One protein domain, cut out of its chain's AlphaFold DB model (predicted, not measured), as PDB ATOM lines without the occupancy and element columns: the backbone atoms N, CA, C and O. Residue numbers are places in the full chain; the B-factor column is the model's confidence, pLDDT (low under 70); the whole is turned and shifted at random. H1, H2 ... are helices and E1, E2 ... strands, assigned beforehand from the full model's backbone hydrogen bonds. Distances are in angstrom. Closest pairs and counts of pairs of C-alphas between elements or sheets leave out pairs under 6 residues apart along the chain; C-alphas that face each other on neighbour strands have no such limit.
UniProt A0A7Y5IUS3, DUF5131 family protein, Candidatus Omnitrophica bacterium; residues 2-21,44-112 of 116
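AT A GLANCE: This is residues 2 to 21 and 44 to 112 of the 116 residues of the protein "DUF5131 family protein" of Candidatus Omnitrophica bacterium (UniProt A0A7Y5IUS3). With little regular structure, a small sheet of three short parallel strands, in the order E1, E2, E3, has helix H2 along one face. Long loops, residues 56 to 67 and 88 to 102, follow E2 and E3. The printed part has 89 residues, 32 of them in named elements E1, H1, E2, H2, E3, H3, class mixed. It is compact, radius of gyration of the C-alphas 13.4 A, spanning 40 by 28 by 21 A.

IN THESE COORDINATES: E1, residues 10 to 13, begins at C-alpha 10 (68.779, 165.252, 46.125). E2 is residues 52 to 55, E3 85 to 87, H1 44 to 47. H2, residues 68 to 80, measures 18.5 A. H3, residues 103 to 106, ends at C-alpha 106 (76.092, 147.635, 45.818).

HOW THE PARTS SIT: N 54 and O 11, 2.9 A, and N 86 and O 53, 2.8 A, are within hydrogen-bond range. E2, H2 and E3 form a strand-helix-strand unit, two parallel neighbours with a helix between, its crossover right-handed. H2 makes two layers, helix over sheet, at a height of 9.7 A; the closest C-alphas of H2 and E3 are Val 75 and Val 85, 6.7 A. In H2 every O i to N i+4 pair is within range; H1 and H3 are too short for one. H3 only just is on the sheet, with 5 pairs of C-alphas within 10 A, and only grazes it. H1 and H2 are near each other, with 7 pairs within 10 A.

THE WHOLE: Residues 22 to 43 are cut out, a gap of 14.9 A between C-alphas 21 and 44. The links E2 to H2 and E3 to H3 are long. Residues 2 and 44 to 47 have pLDDT under 70.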
ATOM      1  N   LEU A   2      60.406 177.883  48.101       66.88
ATOM      2  CA  LEU A   2      61.645 178.655  47.838       66.88
ATOM      3  C   LEU A   2      62.145 179.528  49.007       66.88
ATOM      4  O   LEU A   2      63.262 180.020  48.966       66.88
ATOM      5  N   ARG A   3      61.326 179.741  50.045       74.94
ATOM      6  CA  ARG A   3      61.642 180.652  51.163       74.94
ATOM      7  C   ARG A   3      62.548 180.056  52.243       74.94
ATOM      8  O   ARG A   3      63.102 180.809  53.029       74.94
ATOM      9  N   VAL A   4      62.684 178.733  52.288       80.56
ATOM     10  CA  VAL A   4      63.579 178.030  53.212       80.56
ATOM     11  C   VAL A   4      64.500 177.167  52.353       80.56
ATOM     12  O   VAL A   4      63.998 176.248  51.701       80.56
ATOM     13  N   PRO A   5      65.806 177.477  52.274       81.12
ATOM     14  CA  PRO A   5      66.753 176.664  51.525       81.12
ATOM     15  C   PRO A   5      66.771 175.223  52.046       81.12
ATOM     16  O   PRO A   5      66.811 174.992  53.253       81.12
ATOM     17  N   ALA A   6      66.734 174.247  51.136       84.19
ATOM     18  CA  ALA A   6      66.900 172.845  51.502       84.19
ATOM     19  C   ALA A   6      68.330 172.604  52.007       84.19
ATOM     20  O   ALA A   6      69.280 173.023  51.348       84.19
ATOM     21  N   ALA A   7      68.470 171.887  53.125       87.00
ATOM     22  CA  ALA A   7      69.776 171.508  53.671       87.00
ATOM     23  C   ALA A   7      70.567 170.602  52.710       87.00
ATOM     24  O   ALA A   7      71.785 170.701  52.620       87.00
ATOM     25  N   VAL A   8      69.863 169.752  51.953       88.81
ATOM     26  CA  VAL A   8      70.417 168.954  50.855       88.81
ATOM     27  C   VAL A   8      69.408 168.929  49.712       88.81
ATOM     28  O   VAL A   8      68.218 168.689  49.927       88.81
ATOM     29  N   ARG A   9      69.880 169.151  48.483       90.31
ATOM     30  CA  ARG A   9      69.109 168.873  47.266       90.31
ATOM     31  C   ARG A   9      69.506 167.500  46.751       90.31
ATOM     32  O   ARG A   9      70.683 167.275  46.484       90.31
ATOM     33  N   PHE A  10      68.539 166.606  46.609       93.69
ATOM     34  CA  PHE A  10      68.779 165.252  46.125       93.69
ATOM     35  C   PHE A  10      67.841 164.901  44.974       93.69
ATOM     36  O   PHE A  10      66.777 165.505  44.822       93.69
ATOM     37  N   VAL A  11      68.232 163.903  44.188       94.44
ATOM     38  CA  VAL A  11      67.368 163.268  43.189       94.44
ATOM     39  C   VAL A  11      67.285 161.774  43.477       94.44
ATOM     40  O   VAL A  11      68.289 161.135  43.791       94.44
ATOM     41  N   SER A  12      66.077 161.224  43.385       96.75
ATOM     42  CA  SER A  12      65.839 159.785  43.468       96.75
ATOM     43  C   SER A  12      65.416 159.274  42.096       96.75
ATOM     44  O   SER A  12      64.418 159.738  41.543       96.75
ATOM     45  N   ILE A  13      66.199 158.357  41.535       97.19
ATOM     46  CA  ILE A  13      66.012 157.781  40.202       97.19
ATOM     47  C   ILE A  13      65.520 156.345  40.380       97.19
ATOM     48  O   ILE A  13      66.249 155.372  40.173       97.19
ATOM     49  N   GLU A  14      64.279 156.231  40.852       95.69
ATOM     50  CA  GLU A  14      63.664 154.965  41.241       95.69
ATOM     51  C   GLU A  14      62.199 154.898  40.769       95.69
ATOM     52  O   GLU A  14      61.368 155.654  41.275       95.69
ATOM     53  N   PRO A  15      61.843 153.995  39.838       97.19
ATOM     54  CA  PRO A  15      62.725 153.036  39.173       97.19
ATOM     55  C   PRO A  15      63.581 153.660  38.056       97.19
ATOM     56  O   PRO A  15      63.096 154.467  37.261       97.19
ATOM     57  N   LEU A  16      64.836 153.221  37.929       98.00
ATOM     58  CA  LEU A  16      65.686 153.533  36.774       98.00
ATOM     59  C   LEU A  16      65.300 152.665  35.565       98.00
ATOM     60  O   LEU A  16      65.629 151.481  35.494       98.00
ATOM     61  N   LEU A  17      64.600 153.266  34.601       97.38
ATOM     62  CA  LEU A  17      64.017 152.564  33.445       97.38
ATOM     63  C   LEU A  17      64.659 152.909  32.097       97.38
ATOM     64  O   LEU A  17      64.243 152.388  31.064       97.38
ATOM     65  N   GLY A  18      65.656 153.786  32.097       97.12
ATOM     66  CA  GLY A  18      66.376 154.201  30.904       97.12
ATOM     67  C   GLY A  18      67.711 154.845  31.268       97.12
ATOM     68  O   GLY A  18      67.938 155.143  32.442       97.12
ATOM     69  N   PRO A  19      68.599 155.061  30.284       96.50
ATOM     70  CA  PRO A  19      69.848 155.769  30.521       96.50
ATOM     71  C   PRO A  19      69.559 157.202  30.977       96.50
ATOM     72  O   PRO A  19      68.649 157.856  30.464       96.50
ATOM     73  N   LEU A  20      70.359 157.696  31.919       93.81
ATOM     74  CA  LEU A  20      70.277 159.067  32.404       93.81
ATOM     75  C   LEU A  20      71.669 159.691  32.398       93.81
ATOM     76  O   LEU A  20      72.636 159.114  32.898       93.81
ATOM     77  N   THR A  21      71.751 160.882  31.818       90.06
ATOM     78  CA  THR A  21      72.976 161.674  31.771       90.06
ATOM     79  C   THR A  21      72.723 163.006  32.443       90.06
ATOM     80  O   THR A  21      71.823 163.749  32.048       90.06
ATOM     81  N   PRO A  44      80.477 170.311  42.033       53.28
ATOM     82  CA  PRO A  44      79.062 170.099  42.403       53.28
ATOM     83  C   PRO A  44      78.059 170.896  41.537       53.28
ATOM     84  O   PRO A  44      76.886 170.531  41.410       53.28
ATOM     85  N   GLU A  45      78.507 171.983  40.902       56.81
ATOM     86  CA  GLU A  45      77.696 172.825  40.010       56.81
ATOM     87  C   GLU A  45      77.331 172.133  38.685       56.81
ATOM     88  O   GLU A  45      76.327 172.489  38.061       56.81
ATOM     89  N   MET A  46      78.059 171.076  38.303       58.41
ATOM     90  CA  MET A  46      77.784 170.271  37.102       58.41
ATOM     91  C   MET A  46      76.472 169.509  37.172       58.41
ATOM     92  O   MET A  46      75.806 169.311  36.160       58.41
ATOM     93  N   LEU A  47      76.080 169.112  38.379       69.69
ATOM     94  CA  LEU A  47      74.820 168.432  38.641       69.69
ATOM     95  C   LEU A  47      73.683 169.420  38.936       69.69
ATOM     96  O   LEU A  47      72.674 169.055  39.534       69.69
ATOM     97  N   GLY A  48      73.840 170.698  38.576       74.00
ATOM     98  CA  GLY A  48      72.841 171.730  38.851       74.00
ATOM     99  C   GLY A  48      72.619 171.971  40.349       74.00
ATOM    100  O   GLY A  48      71.529 172.391  40.746       74.00
ATOM    101  N   GLY A  49      73.628 171.686  41.182       80.62
ATOM    102  CA  GLY A  49      73.550 171.805  42.637       80.62
ATOM    103  C   GLY A  49      72.832 170.645  43.334       80.62
ATOM    104  O   GLY A  49      72.356 170.826  44.457       80.62
ATOM    105  N   ILE A  50      72.714 169.481  42.684       88.81
ATOM    106  CA  ILE A  50      72.327 168.227  43.345       88.81
ATOM    107  C   ILE A  50      73.517 167.744  44.178       88.81
ATOM    108  O   ILE A  50      74.605 167.540  43.652       88.81
ATOM    109  N   GLY A  51      73.292 167.556  45.476       91.25
ATOM    110  CA  GLY A  51      74.302 167.108  46.434       91.25
ATOM    111  C   GLY A  51      74.157 165.650  46.865       91.25
ATOM    112  O   GLY A  51      74.931 165.201  47.701       91.25
ATOM    113  N   TRP A  52      73.163 164.914  46.355       95.38
ATOM    114  CA  TRP A  52      72.971 163.495  46.667       95.38
ATOM    115  C   TRP A  52      72.102 162.800  45.616       95.38
ATOM    116  O   TRP A  52      71.109 163.365  45.147       95.38
ATOM    117  N   VAL A  53      72.452 161.567  45.258       96.69
ATOM    118  CA  VAL A  53      71.724 160.770  44.263       96.69
ATOM    119  C   VAL A  53      71.344 159.417  44.856       96.69
ATOM    120  O   VAL A  53      72.183 158.714  45.411       96.69
ATOM    121  N   ILE A  54      70.078 159.029  44.708       98.31
ATOM    122  CA  ILE A  54      69.573 157.697  45.064       98.31
ATOM    123  C   ILE A  54      69.188 156.969  43.776       98.31
ATOM    124  O   ILE A  54      68.519 157.548  42.920       98.31
ATOM    125  N   ILE A  55      69.606 155.711  43.625       98.44
ATOM    126  CA  ILE A  55      69.385 154.915  42.407       98.44
ATOM    127  C   ILE A  55      68.859 153.532  42.779       98.44
ATOM    128  O   ILE A  55      69.420 152.869  43.654       98.44
ATOM    129  N   GLY A  56      67.855 153.047  42.055       98.19
ATOM    130  CA  GLY A  56      67.344 151.699  42.258       98.19
ATOM    131  C   GLY A  56      66.334 151.243  41.213       98.19
ATOM    132  O   GLY A  56      65.706 152.035  40.508       98.19
ATOM    133  N   GLY A  57      66.197 149.923  41.115       98.31
ATOM    134  CA  GLY A  57      65.254 149.256  40.227       98.31
ATOM    135  C   GLY A  57      63.836 149.150  40.795       98.31
ATOM    136  O   GLY A  57      63.582 149.348  41.987       98.31
ATOM    137  N   GLU A  58      62.893 148.818  39.915       98.50
ATOM    138  CA  GLU A  58      61.480 148.640  40.259       98.50
ATOM    139  C   GLU A  58      61.265 147.379  41.104       98.50
ATOM    140  O   GLU A  58      61.807 146.318  40.795       98.50
ATOM    141  N   SER A  59      60.440 147.478  42.148       97.62
ATOM    142  CA  SER A  59      60.034 146.324  42.954       97.62
ATOM    143  C   SER A  59      58.549 146.016  42.800       97.62
ATOM    144  O   SER A  59      57.740 146.940  42.818       97.62
ATOM    145  N   GLY A  60      58.181 144.734  42.749       97.69
ATOM    146  CA  GLY A  60      56.782 144.292  42.787       97.69
ATOM    147  C   GLY A  60      56.429 143.206  41.764       97.69
ATOM    148  O   GLY A  60      57.311 142.669  41.087       97.69
ATOM    149  N   PRO A  61      55.142 142.810  41.663       95.94
ATOM    150  CA  PRO A  61      54.652 142.049  40.510       95.94
ATOM    151  C   PRO A  61      54.971 142.786  39.215       95.94
ATOM    152  O   PRO A  61      54.730 143.983  39.131       95.94
ATOM    153  N   ASN A  62      55.454 142.056  38.208       95.81
ATOM    154  CA  ASN A  62      55.712 142.589  36.867       95.81
ATOM    155  C   ASN A  62      56.724 143.748  36.837       95.81
ATOM    156  O   ASN A  62      56.601 144.650  36.010       95.81
ATOM    157  N   TYR A  63      57.714 143.729  37.738       97.31
ATOM    158  CA  TYR A  63      58.771 144.735  37.751       97.31
ATOM    159  C   TYR A  63      59.468 144.830  36.387       97.31
ATOM    160  O   TYR A  63      59.762 143.820  35.741       97.31
ATOM    161  N   ARG A  64      59.797 146.051  35.970       98.19
ATOM    162  CA  ARG A  64      60.611 146.288  34.779       98.19
ATOM    163  C   ARG A  64      62.096 146.158  35.127       98.19
ATOM    164  O   ARG A  64      62.556 146.750  36.113       98.19
ATOM    165  N   PRO A  65      62.872 145.375  34.356       97.31
ATOM    166  CA  PRO A  65      64.285 145.182  34.637       97.31
ATOM    167  C   PRO A  65      65.068 146.466  34.349       97.31
ATOM    168  O   PRO A  65      65.084 146.964  33.226       97.31
ATOM    169  N   MET A  66      65.764 146.965  35.364       98.19
ATOM    170  CA  MET A  66      66.819 147.956  35.208       98.19
ATOM    171  C   MET A  66      68.035 147.284  34.562       98.19
ATOM    172  O   MET A  66      68.368 146.137  34.889       98.19
ATOM    173  N   LYS A  67      68.697 148.001  33.653       98.44
ATOM    174  CA  LYS A  67      70.007 147.619  33.122       98.44
ATOM    175  C   LYS A  67      71.109 148.100  34.068       98.44
ATOM    176  O   LYS A  67      71.106 149.265  34.468       98.44
ATOM    177  N   ILE A  68      72.033 147.211  34.432       98.31
ATOM    178  CA  ILE A  68      73.114 147.517  35.387       98.31
ATOM    179  C   ILE A  68      74.058 148.581  34.818       98.31
ATOM    180  O   ILE A  68      74.558 149.418  35.564       98.31
ATOM    181  N   GLU A  69      74.210 148.622  33.496       98.38
ATOM    182  CA  GLU A  69      75.041 149.589  32.780       98.38
ATOM    183  C   GLU A  69      74.542 151.029  32.975       98.38
ATOM    184  O   GLU A  69      75.336 151.965  33.028       98.38
ATOM    185  N   TRP A  70      73.224 151.231  33.123       98.38
ATOM    186  CA  TRP A  70      72.669 152.557  33.413       98.38
ATOM    187  C   TRP A  70      72.989 152.998  34.839       98.38
ATOM    188  O   TRP A  70      73.339 154.155  35.052       98.38
ATOM    189  N   LEU A  71      72.898 152.082  35.808       98.19
ATOM    190  CA  LEU A  71      73.260 152.359  37.198       98.19
ATOM    191  C   LEU A  71      74.745 152.706  37.308       98.19
ATOM    192  O   LEU A  71      75.094 153.699  37.938       98.19
ATOM    193  N   GLU A  72      75.602 151.910  36.673       98.19
ATOM    194  CA  GLU A  72      77.042 152.149  36.626       98.19
ATOM    195  C   GLU A  72      77.369 153.512  36.016       98.19
ATOM    196  O   GLU A  72      78.061 154.307  36.645       98.19
ATOM    197  N   SER A  73      76.778 153.833  34.861       97.19
ATOM    198  CA  SER A  73      76.999 155.123  34.207       97.19
ATOM    199  C   SER A  73      76.647 156.313  35.105       97.19
ATOM    200  O   SER A  73      77.332 157.333  35.070       97.19
ATOM    201  N   ILE A  74      75.586 156.212  35.908       96.06
ATOM    202  CA  ILE A  74      75.192 157.280  36.835       96.06
ATOM    203  C   ILE A  74      76.177 157.361  38.010       96.06
ATOM    204  O   ILE A  74      76.589 158.459  38.379       96.06
ATOM    205  N   VAL A  75      76.598 156.220  38.573       96.75
ATOM    206  CA  VAL A  75      77.606 156.175  39.650       96.75
ATOM    207  C   VAL A  75      78.918 156.826  39.207       96.75
ATOM    208  O   VAL A  75      79.500 157.596  39.974       96.75
ATOM    209  N   ASP A  76      79.364 156.572  37.978       94.75
ATOM    210  CA  ASP A  76      80.595 157.152  37.434       94.75
ATOM    211  C   ASP A  76      80.465 158.667  37.221       94.75
ATOM    212  O   ASP A  76      81.358 159.434  37.600       94.75
ATOM    213  N   GLN A  77      79.321 159.124  36.694       92.25
ATOM    214  CA  GLN A  77      79.023 160.553  36.540       92.25
ATOM    215  C   GLN A  77      79.051 161.287  37.886       92.25
ATOM    216  O   GLN A  77      79.638 162.362  37.981       92.25
ATOM    217  N   CYS A  78      78.463 160.707  38.935       93.06
ATOM    218  CA  CYS A  78      78.470 161.292  40.275       93.06
ATOM    219  C   CYS A  78      79.859 161.248  40.925       93.06
ATOM    220  O   CYS A  78      80.280 162.236  41.528       93.06
ATOM    221  N   SER A  79      80.595 160.144  40.755       91.38
ATOM    222  CA  SER A  79      81.951 159.988  41.302       91.38
ATOM    223  C   SER A  79      82.922 161.018  40.720       91.38
ATOM    224  O   SER A  79      83.740 161.561  41.456       91.38
ATOM    225  N   THR A  80      82.790 161.337  39.427       86.31
ATOM    226  CA  THR A  80      83.629 162.333  38.728       86.31
ATOM    227  C   THR A  80      83.537 163.731  39.349       86.31
ATOM    228  O   THR A  80      84.484 164.507  39.272       86.31
ATOM    229  N   VAL A  81      82.410 164.056  39.984       84.75
ATOM    230  CA  VAL A  81      82.144 165.384  40.562       84.75
ATOM    231  C   VAL A  81      81.965 165.357  42.082       84.75
ATOM    232  O   VAL A  81      81.544 166.350  42.672       84.75
ATOM    233  N   GLY A  82      82.279 164.227  42.724       89.44
ATOM    234  CA  GLY A  82      82.240 164.077  44.180       89.44
ATOM    235  C   GLY A  82      80.839 164.110  44.796       89.44
ATOM    236  O   GLY A  82      80.707 164.456  45.969       89.44
ATOM    237  N   VAL A  83      79.786 163.776  44.042       92.25
ATOM    238  CA  VAL A  83      78.425 163.696  44.596       92.25
ATOM    239  C   VAL A  83      78.158 162.295  45.152       92.25
ATOM    240  O   VAL A  83      78.297 161.323  44.408       92.25
ATOM    241  N   PRO A  84      77.745 162.170  46.429       95.75
ATOM    242  CA  PRO A  84      77.503 160.878  47.051       95.75
ATOM    243  C   PRO A  84      76.331 160.143  46.399       95.75
ATOM    244  O   PRO A  84      75.304 160.747  46.061       95.75
ATOM    245  N   VAL A  85      76.469 158.822  46.280       97.50
ATOM    246  CA  VAL A  85      75.451 157.942  45.698       97.50
ATOM    247  C   VAL A  85      74.987 156.871  46.680       97.50
ATOM    248  O   VAL A  85      75.781 156.131  47.264       97.50
ATOM    249  N   PHE A  86      73.667 156.722  46.786       98.38
ATOM    250  CA  PHE A  86      73.023 155.604  47.460       98.38
ATOM    251  C   PHE A  86      72.369 154.661  46.440       98.38
ATOM    252  O   PHE A  86      71.286 154.921  45.914       98.38
ATOM    253  N   VAL A  87      73.012 153.527  46.177       98.50
ATOM    254  CA  VAL A  87      72.452 152.427  45.389       98.50
ATOM    255  C   VAL A  87      71.511 151.635  46.282       98.50
ATOM    256  O   VAL A  87      71.960 150.972  47.207       98.50
ATOM    257  N   LYS A  88      70.203 151.673  46.043       98.31
ATOM    258  CA  LYS A  88      69.211 151.056  46.931       98.31
ATOM    259  C   LYS A  88      68.973 149.580  46.647       98.31
ATOM    260  O   LYS A  88      69.070 148.783  47.579       98.31
ATOM    261  N   GLN A  89      68.620 149.221  45.410       98.44
ATOM    262  CA  GLN A  89      68.172 147.870  45.030       98.44
ATOM    263  C   GLN A  89      68.264 147.617  43.517       98.44
ATOM    264  O   GLN A  89      68.162 148.555  42.728       98.44
ATOM    265  N   ASP A  90      68.396 146.350  43.117       98.38
ATOM    266  CA  ASP A  90      68.096 145.905  41.747       98.38
ATOM    267  C   ASP A  90      66.577 145.824  41.548       98.38
ATOM    268  O   ASP A  90      65.803 145.826  42.510       98.38
ATOM    269  N   SER A  91      66.142 145.726  40.295       98.12
ATOM    270  CA  SER A  91      64.757 145.391  40.003       98.12
ATOM    271  C   SER A  91      64.458 143.949  40.420       98.12
ATOM    272  O   SER A  91      65.245 143.036  40.161       98.12
ATOM    273  N   GLY A  92      63.300 143.715  41.034       97.88
ATOM    274  CA  GLY A  92      62.961 142.387  41.536       97.88
ATOM    275  C   GLY A  92      61.569 142.281  42.137       97.88
ATOM    276  O   GLY A  92      60.877 143.266  42.374       97.88
ATOM    277  N   ARG A  93      61.143 141.054  42.456       97.69
ATOM    278  CA  ARG A  93      59.861 140.828  43.142       97.69
ATOM    279  C   ARG A  93      59.798 141.525  44.507       97.69
ATOM    280  O   ARG A  93      58.725 141.963  44.912       97.69
ATOM    281  N   TRP A  94      60.933 141.615  45.197       97.38
ATOM    282  CA  TRP A  94      61.041 142.131  46.558       97.38
ATOM    283  C   TRP A  94      61.986 143.335  46.614       97.38
ATOM    284  O   TRP A  94      63.029 143.301  45.957       97.38
ATOM    285  N   PRO A  95      61.665 144.371  47.408       97.50
ATOM    286  CA  PRO A  95      62.536 145.527  47.574       97.50
ATOM    287  C   PRO A  95      63.799 145.181  48.379       97.50
ATOM    288  O   PRO A  95      63.877 144.157  49.063       97.50
ATOM    289  N   GLY A  96      64.792 146.068  48.315       96.44
ATOM    290  CA  GLY A  96      66.013 146.035  49.121       96.44
ATOM    291  C   GLY A  96      67.001 144.930  48.750       96.44
ATOM    292  O   GLY A  96      67.899 144.627  49.534       96.44
ATOM    293  N   LYS A  97      66.838 144.289  47.590       97.75
ATOM    294  CA  LYS A  97      67.710 143.195  47.150       97.75
ATOM    295  C   LYS A  97      68.834 143.712  46.257       97.75
ATOM    296  O   LYS A  97      68.605 144.534  45.375       97.75
ATOM    297  N   GLN A  98      70.032 143.169  46.466       98.19
ATOM    298  CA  GLN A  98      71.192 143.415  45.611       98.19
ATOM    299  C   GLN A  98      70.984 142.880  44.190       98.19
ATOM    300  O   GLN A  98      71.372 143.536  43.230       98.19
ATOM    301  N   GLY A  99      70.364 141.702  44.052       96.94
ATOM    302  CA  GLY A  99      70.090 141.089  42.753       96.94
ATOM    303  C   GLY A  99      71.356 140.934  41.910       96.94
ATOM    304  O   GLY A  99      72.325 140.324  42.348       96.94
ATOM    305  N   ARG A 100      71.329 141.496  40.701       97.69
ATOM    306  CA  ARG A 100      72.406 141.446  39.701       97.69
ATOM    307  C   ARG A 100      73.444 142.560  39.870       97.69
ATOM    308  O   ARG A 100      74.384 142.623  39.085       97.69
ATOM    309  N   ILE A 101      73.273 143.461  40.840       98.44
ATOM    310  CA  ILE A 101      74.195 144.582  41.049       98.44
ATOM    311  C   ILE A 101      75.544 144.040  41.564       98.44
ATOM    312  O   ILE A 101      75.574 143.396  42.617       98.44
ATOM    313  N   PRO A 102      76.669 144.335  40.882       98.31
ATOM    314  CA  PRO A 102      78.004 143.970  41.348       98.31
ATOM    315  C   PRO A 102      78.322 144.568  42.720       98.31
ATOM    316  O   PRO A 102      77.956 145.710  43.001       98.31
ATOM    317  N   ASP A 103      79.094 143.854  43.540       98.38
ATOM    318  CA  ASP A 103      79.435 144.275  44.908       98.38
ATOM    319  C   ASP A 103      80.006 145.695  44.993       98.38
ATOM    320  O   ASP A 103      79.675 146.440  45.914       98.38
ATOM    321  N   ARG A 104      80.839 146.100  44.025       97.81
ATOM    322  CA  ARG A 104      81.427 147.450  43.989       97.81
ATOM    323  C   ARG A 104      80.370 148.556  43.906       97.81
ATOM    324  O   ARG A 104      80.551 149.612  44.498       97.81
ATOM    325  N   LEU A 105      79.278 148.309  43.181       98.00
ATOM    326  CA  LEU A 105      78.172 149.251  43.027       98.00
ATOM    327  C   LEU A 105      77.211 149.113  44.207       98.00
ATOM    328  O   LEU A 105      76.761 150.109  44.752       98.00
ATOM    329  N   TRP A 106      76.957 147.887  44.667       98.31
ATOM    330  CA  TRP A 106      76.092 147.635  45.818       98.31
ATOM    331  C   TRP A 106      76.598 148.296  47.105       98.31
ATOM    332  O   TRP A 106      75.802 148.793  47.900       98.31
ATOM    333  N   LYS A 107      77.920 148.343  47.297       97.88
ATOM    334  CA  LYS A 107      78.570 148.989  48.447       97.88
ATOM    335  C   LYS A 107      78.456 150.520  48.443       97.88
ATOM    336  O   LYS A 107      78.731 151.126  49.475       97.88
ATOM    337  N   ARG A 108      78.022 151.152  47.341       97.25
ATOM    338  CA  ARG A 108      77.740 152.598  47.270       97.25
ATOM    339  C   ARG A 108      76.479 152.922  48.075       97.25
ATOM    340  O   ARG A 108      75.375 152.972  47.542       97.25
ATOM    341  N   LYS A 109      76.635 153.074  49.387       97.69
ATOM    342  CA  LYS A 109      75.581 153.441  50.349       97.69
ATOM    343  C   LYS A 109      75.924 154.784  50.997       97.69
ATOM    344  O   LYS A 109      75.928 154.914  52.217       97.69
ATOM    345  N   GLU A 110      76.304 155.751  50.171       97.19
ATOM    346  CA  GLU A 110      76.859 157.026  50.619       97.19
ATOM    347  C   GLU A 110      75.741 157.998  51.007       97.19
ATOM    348  O   GLU A 110      74.668 158.032  50.394       97.19
ATOM    349  N   PHE A 111      76.008 158.807  52.029       95.31
ATOM    350  CA  PHE A 111      75.109 159.844  52.519       95.31
ATOM    351  C   PHE A 111      75.774 161.215  52.364       95.31
ATOM    352  O   PHE A 111      76.997 161.310  52.468       95.31
ATOM    353  N   PRO A 112      74.992 162.278  52.122       92.94
ATOM    354  CA  PRO A 112      75.522 163.623  52.004       92.94
ATOM    355  C   PRO A 112      75.937 164.170  53.365       92.94
ATOM    356  O   PRO A 112      75.287 163.918  54.383       92.94
TER     357      PRO A 112